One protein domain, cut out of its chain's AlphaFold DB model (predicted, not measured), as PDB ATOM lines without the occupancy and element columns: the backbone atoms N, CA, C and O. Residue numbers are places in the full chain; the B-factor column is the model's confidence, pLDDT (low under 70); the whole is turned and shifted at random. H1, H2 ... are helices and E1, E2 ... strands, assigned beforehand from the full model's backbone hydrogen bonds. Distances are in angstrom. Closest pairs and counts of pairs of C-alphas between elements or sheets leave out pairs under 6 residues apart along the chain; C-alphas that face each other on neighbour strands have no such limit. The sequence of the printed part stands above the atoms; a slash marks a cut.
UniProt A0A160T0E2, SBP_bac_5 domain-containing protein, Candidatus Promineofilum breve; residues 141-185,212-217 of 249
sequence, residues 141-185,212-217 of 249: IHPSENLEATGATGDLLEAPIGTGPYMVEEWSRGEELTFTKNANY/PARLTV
ATOM      1  N   ILE A 141      20.595 -32.393 -42.122       89.56
ATOM      2  CA  ILE A 141      20.166 -31.327 -43.028       89.56
ATOM      3  C   ILE A 141      18.968 -31.802 -43.855       89.56
ATOM      4  O   ILE A 141      19.042 -32.835 -44.526       89.56
ATOM      5  N   HIS A 142      17.893 -31.015 -43.827       88.44
ATOM      6  CA  HIS A 142      16.664 -31.238 -44.584       88.44
ATOM      7  C   HIS A 142      16.505 -30.193 -45.701       88.44
ATOM      8  O   HIS A 142      16.954 -29.058 -45.535       88.44
ATOM      9  N   PRO A 143      15.867 -30.545 -46.832       88.56
ATOM     10  CA  PRO A 143      15.569 -29.577 -47.884       88.56
ATOM     11  C   PRO A 143      14.493 -28.583 -47.423       88.56
ATOM     12  O   PRO A 143      13.475 -28.996 -46.864       88.56
ATOM     13  N   SER A 144      14.701 -27.288 -47.685       87.94
ATOM     14  CA  SER A 144      13.797 -26.199 -47.274       87.94
ATOM     15  C   SER A 144      12.367 -26.413 -47.767       87.94
ATOM     16  O   SER A 144      11.438 -26.380 -46.968       87.94
ATOM     17  N   GLU A 145      12.202 -26.772 -49.041       88.00
ATOM     18  CA  GLU A 145      10.902 -27.052 -49.669       88.00
ATOM     19  C   GLU A 145      10.085 -28.106 -48.898       88.00
ATOM     20  O   GLU A 145       8.864 -28.013 -48.777       88.00
ATOM     21  N   ASN A 146      10.754 -29.123 -48.341       84.75
ATOM     22  CA  ASN A 146      10.091 -30.175 -47.577       84.75
ATOM     23  C   ASN A 146       9.700 -29.703 -46.173       84.75
ATOM     24  O   ASN A 146       8.626 -30.065 -45.692       84.75
ATOM     25  N   LEU A 147      10.535 -28.882 -45.532       87.12
ATOM     26  CA  LEU A 147      10.211 -28.278 -44.239       87.12
ATOM     27  C   LEU A 147       9.030 -27.312 -44.360       87.12
ATOM     28  O   LEU A 147       8.129 -27.354 -43.526       87.12
ATOM     29  N   GLU A 148       8.997 -26.503 -45.418       86.69
ATOM     30  CA  GLU A 148       7.901 -25.575 -45.716       86.69
ATOM     31  C   GLU A 148       6.595 -26.316 -46.019       86.69
ATOM     32  O   GLU A 148       5.543 -25.954 -45.495       86.69
ATOM     33  N   ALA A 149       6.657 -27.397 -46.804       85.19
ATOM     34  CA  ALA A 149       5.478 -28.187 -47.155       85.19
ATOM     35  C   ALA A 149       4.890 -28.974 -45.968       85.19
ATOM     36  O   ALA A 149       3.674 -29.126 -45.873       85.19
ATOM     37  N   THR A 150       5.737 -29.489 -45.072       82.50
ATOM     38  CA  THR A 150       5.317 -30.338 -43.934       82.50
ATOM     39  C   THR A 150       5.185 -29.570 -42.616       82.50
ATOM     40  O   THR A 150       4.799 -30.145 -41.593       82.50
ATOM     41  N   GLY A 151       5.545 -28.283 -42.602       80.69
ATOM     42  CA  GLY A 151       5.593 -27.450 -41.397       80.69
ATOM     43  C   GLY A 151       6.574 -27.957 -40.336       80.69
ATOM     44  O   GLY A 151       6.376 -27.693 -39.152       80.69
ATOM     45  N   ALA A 152       7.578 -28.739 -40.740       76.81
ATOM     46  CA  ALA A 152       8.481 -29.463 -39.848       76.81
ATOM     47  C   ALA A 152       7.771 -30.356 -38.802       76.81
ATOM     48  O   ALA A 152       8.220 -30.491 -37.662       76.81
ATOM     49  N   THR A 153       6.639 -30.960 -39.179       75.56
ATOM     50  CA  THR A 153       5.814 -31.792 -38.289       75.56
ATOM     51  C   THR A 153       6.001 -33.296 -38.542       75.56
ATOM     52  O   THR A 153       6.936 -33.718 -39.220       75.56
ATOM     53  N   GLY A 154       5.129 -34.134 -37.964       70.06
ATOM     54  CA  GLY A 154       5.223 -35.600 -38.008       70.06
ATOM     55  C   GLY A 154       5.287 -36.209 -39.414       70.06
ATOM     56  O   GLY A 154       5.824 -37.307 -39.557       70.06
ATOM     57  N   ASP A 155       4.845 -35.489 -40.445       76.38
ATOM     58  CA  ASP A 155       4.943 -35.920 -41.845       76.38
ATOM     59  C   ASP A 155       6.400 -36.070 -42.322       76.38
ATOM     60  O   ASP A 155       6.677 -36.896 -43.195       76.38
ATOM     61  N   LEU A 156       7.353 -35.367 -41.691       79.62
ATOM     62  CA  LEU A 156       8.792 -35.578 -41.906       79.62
ATOM     63  C   LEU A 156       9.245 -36.991 -41.535       79.62
ATOM     64  O   LEU A 156      10.195 -37.516 -42.114       79.62
ATOM     65  N   LEU A 157       8.590 -37.597 -40.543       79.06
ATOM     66  CA  LEU A 157       8.876 -38.968 -40.122       79.06
ATOM     67  C   LEU A 157       8.227 -39.969 -41.085       79.06
ATOM     68  O   LEU A 157       8.789 -41.031 -41.316       79.06
ATOM     69  N   GLU A 158       7.088 -39.573 -41.662       80.62
ATOM     70  CA  GLU A 158       6.359 -40.177 -42.784       80.62
ATOM     71  C   GLU A 158       7.225 -40.691 -43.923       80.62
ATOM     72  O   GLU A 158       7.389 -41.885 -44.185       80.62
ATOM     73  N   ALA A 159       7.740 -39.702 -44.634       82.31
ATOM     74  CA  ALA A 159       8.526 -39.874 -45.834       82.31
ATOM     75  C   ALA A 159       9.823 -39.083 -45.649       82.31
ATOM     76  O   ALA A 159       9.931 -37.955 -46.136       82.31
ATOM     77  N   PRO A 160      10.803 -39.631 -44.910       83.88
ATOM     78  CA  PRO A 160      12.004 -38.888 -44.581       83.88
ATOM     79  C   PRO A 160      12.855 -38.674 -45.834       83.88
ATOM     80  O   PRO A 160      13.304 -39.626 -46.479       83.88
ATOM     81  N   ILE A 161      13.117 -37.407 -46.150       87.44
ATOM     82  CA  ILE A 161      14.030 -36.998 -47.218       87.44
ATOM     83  C   ILE A 161      15.361 -36.596 -46.583       87.44
ATOM     84  O   ILE A 161      15.402 -35.731 -45.708       87.44
ATOM     85  N   GLY A 162      16.455 -37.213 -47.031       88.38
ATOM     86  CA  GLY A 162      17.794 -36.934 -46.519       88.38
ATOM     87  C   GLY A 162      18.897 -37.229 -47.533       88.38
ATOM     88  O   GLY A 162      18.683 -37.867 -48.561       88.38
ATOM     89  N   THR A 163      20.112 -36.781 -47.222       91.50
ATOM     90  CA  THR A 163      21.298 -36.879 -48.095       91.50
ATOM     91  C   THR A 163      22.177 -38.101 -47.795       91.50
ATOM     92  O   THR A 163      23.338 -38.163 -48.203       91.50
ATOM     93  N   GLY A 164      21.634 -39.083 -47.069       90.12
ATOM     94  CA  GLY A 164      22.339 -40.293 -46.645       90.12
ATOM     95  C   GLY A 164      22.579 -41.324 -47.765       90.12
ATOM     96  O   GLY A 164      22.089 -41.176 -48.889       90.12
ATOM     97  N   PRO A 165      23.323 -42.409 -47.464       91.19
ATOM     98  CA  PRO A 165      23.650 -43.466 -48.429       91.19
ATOM     99  C   PRO A 165      22.464 -44.363 -48.810       91.19
ATOM    100  O   PRO A 165      22.535 -45.086 -49.809       91.19
ATOM    101  N   TYR A 166      21.389 -44.331 -48.026       90.69
ATOM    102  CA  TYR A 166      20.174 -45.113 -48.224       90.69
ATOM    103  C   TYR A 166      18.949 -44.197 -48.165       90.69
ATOM    104  O   TYR A 166      18.959 -43.199 -47.449       90.69
ATOM    105  N   MET A 167      17.911 -44.555 -48.912       90.25
ATOM    106  CA  MET A 167      16.618 -43.877 -48.976       90.25
ATOM    107  C   MET A 167      15.543 -44.846 -48.486       90.25
ATOM    108  O   MET A 167      15.640 -46.045 -48.756       90.25
ATOM    109  N   VAL A 168      14.537 -44.346 -47.771       90.06
ATOM    110  CA  VAL A 168      13.387 -45.165 -47.363       90.06
ATOM    111  C   VAL A 168      12.555 -45.485 -48.603       90.06
ATOM    112  O   VAL A 168      12.161 -44.585 -49.336       90.06
ATOM    113  N   GLU A 169      12.343 -46.774 -48.858       88.75
ATOM    114  CA  GLU A 169      11.506 -47.272 -49.955       88.75
ATOM    115  C   GLU A 169      10.073 -47.506 -49.466       88.75
ATOM    116  O   GLU A 169       9.121 -47.064 -50.100       88.75
ATOM    117  N   GLU A 170       9.926 -48.171 -48.318       87.94
ATOM    118  CA  GLU A 170       8.629 -48.518 -47.739       87.94
ATOM    119  C   GLU A 170       8.736 -48.605 -46.215       87.94
ATOM    120  O   GLU A 170       9.724 -49.128 -45.686       87.94
ATOM    121  N   TRP A 171       7.719 -48.107 -45.507       88.00
ATOM    122  CA  TRP A 171       7.609 -48.235 -44.057       88.00
ATOM    123  C   TRP A 171       6.257 -48.824 -43.643       88.00
ATOM    124  O   TRP A 171       5.233 -48.145 -43.616       88.00
ATOM    125  N   SER A 172       6.287 -50.086 -43.227       87.06
ATOM    126  CA  SER A 172       5.187 -50.771 -42.553       87.06
ATOM    127  C   SER A 172       5.369 -50.635 -41.045       87.06
ATOM    128  O   SER A 172       6.167 -51.349 -40.425       87.06
ATOM    129  N   ARG A 173       4.659 -49.680 -40.432       86.19
ATOM    130  CA  ARG A 173       4.796 -49.373 -38.998       86.19
ATOM    131  C   ARG A 173       4.639 -50.615 -38.119       86.19
ATOM    132  O   ARG A 173       3.601 -51.263 -38.122       86.19
ATOM    133  N   GLY A 174       5.663 -50.891 -37.313       84.69
ATOM    134  CA  GLY A 174       5.687 -52.032 -36.393       84.69
ATOM    135  C   GLY A 174       6.101 -53.367 -37.024       84.69
ATOM    136  O   GLY A 174       6.262 -54.345 -36.290       84.69
ATOM    137  N   GLU A 175       6.323 -53.413 -38.339       89.38
ATOM    138  CA  GLU A 175       6.641 -54.647 -39.065       89.38
ATOM    139  C   GLU A 175       7.981 -54.568 -39.798       89.38
ATOM    140  O   GLU A 175       8.903 -55.327 -39.481       89.38
ATOM    141  N   GLU A 176       8.094 -53.657 -40.767       86.38
ATOM    142  CA  GLU A 176       9.227 -53.582 -41.689       86.38
ATOM    143  C   GLU A 176       9.525 -52.140 -42.116       86.38
ATOM    144  O   GLU A 176       8.625 -51.358 -42.410       86.38
ATOM    145  N   LEU A 177      10.813 -51.809 -42.183       88.44
ATOM    146  CA  LEU A 177      11.331 -50.619 -42.847       88.44
ATOM    147  C   LEU A 177      12.322 -51.063 -43.925       88.44
ATOM    148  O   LEU A 177      13.363 -51.667 -43.632       88.44
ATOM    149  N   THR A 178      11.975 -50.793 -45.175       89.69
ATOM    150  CA  THR A 178      12.765 -51.149 -46.347       89.69
ATOM    151  C   THR A 178      13.539 -49.934 -46.839       89.69
ATOM    152  O   THR A 178      12.978 -48.854 -47.031       89.69
ATOM    153  N   PHE A 179      14.827 -50.125 -47.111       90.50
ATOM    154  CA  PHE A 179      15.699 -49.106 -47.670       90.50
ATOM    155  C   PHE A 179      16.269 -49.521 -49.025       90.50
ATOM    156  O   PHE A 179      16.759 -50.644 -49.199       90.50
ATOM    157  N   THR A 180      16.314 -48.558 -49.939       90.56
ATOM    158  CA  THR A 180      17.029 -48.654 -51.211       90.56
ATOM    159  C   THR A 180      18.301 -47.809 -51.179       90.56
ATOM    160  O   THR A 180      18.434 -46.868 -50.395       90.56
ATOM    161  N   LYS A 181      19.290 -48.140 -52.006       89.81
ATOM    162  CA  LYS A 181      20.551 -47.388 -52.063       89.81
ATOM    163  C   LYS A 181      20.345 -46.033 -52.752       89.81
ATOM    164  O   LYS A 181      19.803 -45.984 -53.853       89.81
ATOM    165  N   ASN A 182      20.879 -44.955 -52.175       91.50
ATOM    166  CA  ASN A 182      20.959 -43.663 -52.854       91.50
ATOM    167  C   ASN A 182      22.008 -43.725 -53.981       91.50
ATOM    168  O   ASN A 182      23.210 -43.873 -53.731       91.50
ATOM    169  N   ALA A 183      21.551 -43.649 -55.233       89.00
ATOM    170  CA  ALA A 183      22.421 -43.675 -56.407       89.00
ATOM    171  C   ALA A 183      23.308 -42.422 -56.515       89.00
ATOM    172  O   ALA A 183      24.424 -42.522 -57.020       89.00
ATOM    173  N   ASN A 184      22.842 -41.292 -55.978       88.50
ATOM    174  CA  ASN A 184      23.490 -39.982 -56.039       88.50
ATOM    175  C   ASN A 184      24.212 -39.626 -54.728       88.50
ATOM    176  O   ASN A 184      24.431 -38.453 -54.434       88.50
ATOM    177  N   TYR A 185      24.552 -40.621 -53.902       90.75
ATOM    178  CA  TYR A 185      25.265 -40.362 -52.656       90.75
ATOM    179  C   TYR A 185      26.667 -39.810 -52.937       90.75
ATOM    180  O   TYR A 185      27.452 -40.416 -53.667       90.75
ATOM    181  N   PRO A 212      23.136 -56.283 -51.171       52.28
ATOM    182  CA  PRO A 212      23.794 -54.974 -51.269       52.28
ATOM    183  C   PRO A 212      22.935 -53.890 -51.946       52.28
ATOM    184  O   PRO A 212      23.313 -52.719 -51.912       52.28
ATOM    185  N   ALA A 213      21.818 -54.271 -52.577       52.06
ATOM    186  CA  ALA A 213      20.856 -53.359 -53.181       52.06
ATOM    187  C   ALA A 213      19.658 -52.998 -52.277       52.06
ATOM    188  O   ALA A 213      19.060 -51.952 -52.505       52.06
ATOM    189  N   ARG A 214      19.312 -53.819 -51.271       49.72
ATOM    190  CA  ARG A 214      18.108 -53.629 -50.441       49.72
ATOM    191  C   ARG A 214      18.373 -54.061 -49.003       49.72
ATOM    192  O   ARG A 214      18.718 -55.219 -48.763       49.72
ATOM    193  N   LEU A 215      18.216 -53.134 -48.062       59.84
ATOM    194  CA  LEU A 215      18.267 -53.426 -46.631       59.84
ATOM    195  C   LEU A 215      16.837 -53.442 -46.095       59.84
ATOM    196  O   LEU A 215      16.152 -52.427 -46.134       59.84
ATOM    197  N   THR A 216      16.401 -54.594 -45.597       58.31
ATOM    198  CA  THR A 216      15.122 -54.756 -44.901       58.31
ATOM    199  C   THR A 216      15.409 -54.887 -43.410       58.31
ATOM    200  O   THR A 216      16.139 -55.794 -42.997       58.31
ATOM    201  N   VAL A 217      14.830 -54.001 -42.601       65.81
ATOM    202  CA  VAL A 217      14.827 -54.120 -41.140       65.81
ATOM    203  C   VAL A 217      13.426 -54.543 -40.721       65.81
ATOM    204  O   VAL A 217      12.492 -53.758 -40.835       65.81
TER     205      VAL A 217
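Overview. This is residues 141 to 185 and 212 to 217 of the 249 residues of the protein "SBP_bac_5 domain-containing protein" of Candidatus Promineofilum breve (UniProt A0A160T0E2). A small antiparallel sheet of three strands makes one end of a flat, open model, and two short helices, H1 and H2, lie beyond its E1 edge rather than over either face. Residues 159 to 165 join the helices to the sheet, in which E1 and E2 form a hairpin and the short E3 lies along the other side of E2. The 51 printed residues hold two named helices and three named strands, in the order H1, H2, E1, E2, E3, and the class is mixed, helices and strands. The sheet's order is E1, E2, E3. The whole is only just loose, close to compact, with a radius of gyration of the C-alphas of 12.0 A and spans of 33 by 28 by 12 A.

Arrangement. Start at H1, residues 144 to 150, which is not on the sheet. Go on through a tight link to H2, residues 155 to 158, also not on the sheet. The two only just touch, and only at the corner by their link, with 3 pairs of C-alphas within 8 A; the closest are those of Thr 150 and Leu 156, 6.6 A apart. In H1 every O i to N i+4 pair is within hydrogen-bond range; H2 is too short for such a pair, and its one O i to N i+3 pair is within range. A short link leads to E1, residues 166 to 172, an edge strand, and H1 and E1 are apart. A tight link then turns into E2, residues 176 to 181, the inner strand. E1 and E2 are a hairpin, antiparallel at 158 degrees; look for N 169 and O 178, 2.8 A apart, and N 178 and O 170, also 2.8 A. Past the cut comes E3, residues 214 to 217, the other edge strand. It is antiparallel to E2 at 155 degrees, with N 179 and O 215 2.8 A apart and N 217 and O 177 2.9 A apart.

Along the chain. Find C-alpha 144 at (13.797, -26.199, -47.274); from there H1 runs 10.0 A to C-alpha 150. H2, residues 155 to 158, covers 4.6 A. Next find C-alpha 166 at (20.174, -45.113, -48.224), where E1 begins its 17.0 A to C-alpha 172. E2 runs 16.6 A from C-alpha 176 to C-alpha 181. E3 runs 9.9 A from C-alpha 214 to C-alpha 217 at (14.827, -54.120, -41.140).

Size, cuts and confidence. The two C-alphas farthest apart are those of Gly 151 and Pro 212, 34.4 A. Residues 186 to 211 are not printed, and C-alphas 185 and 212 stand 14.8 A apart across this cut, which falls in the link from E2 to E3. Of the links that are printed whole, none is long. The mean pLDDT of the printed part is 82.7, and residues 212 to 217 are under 70.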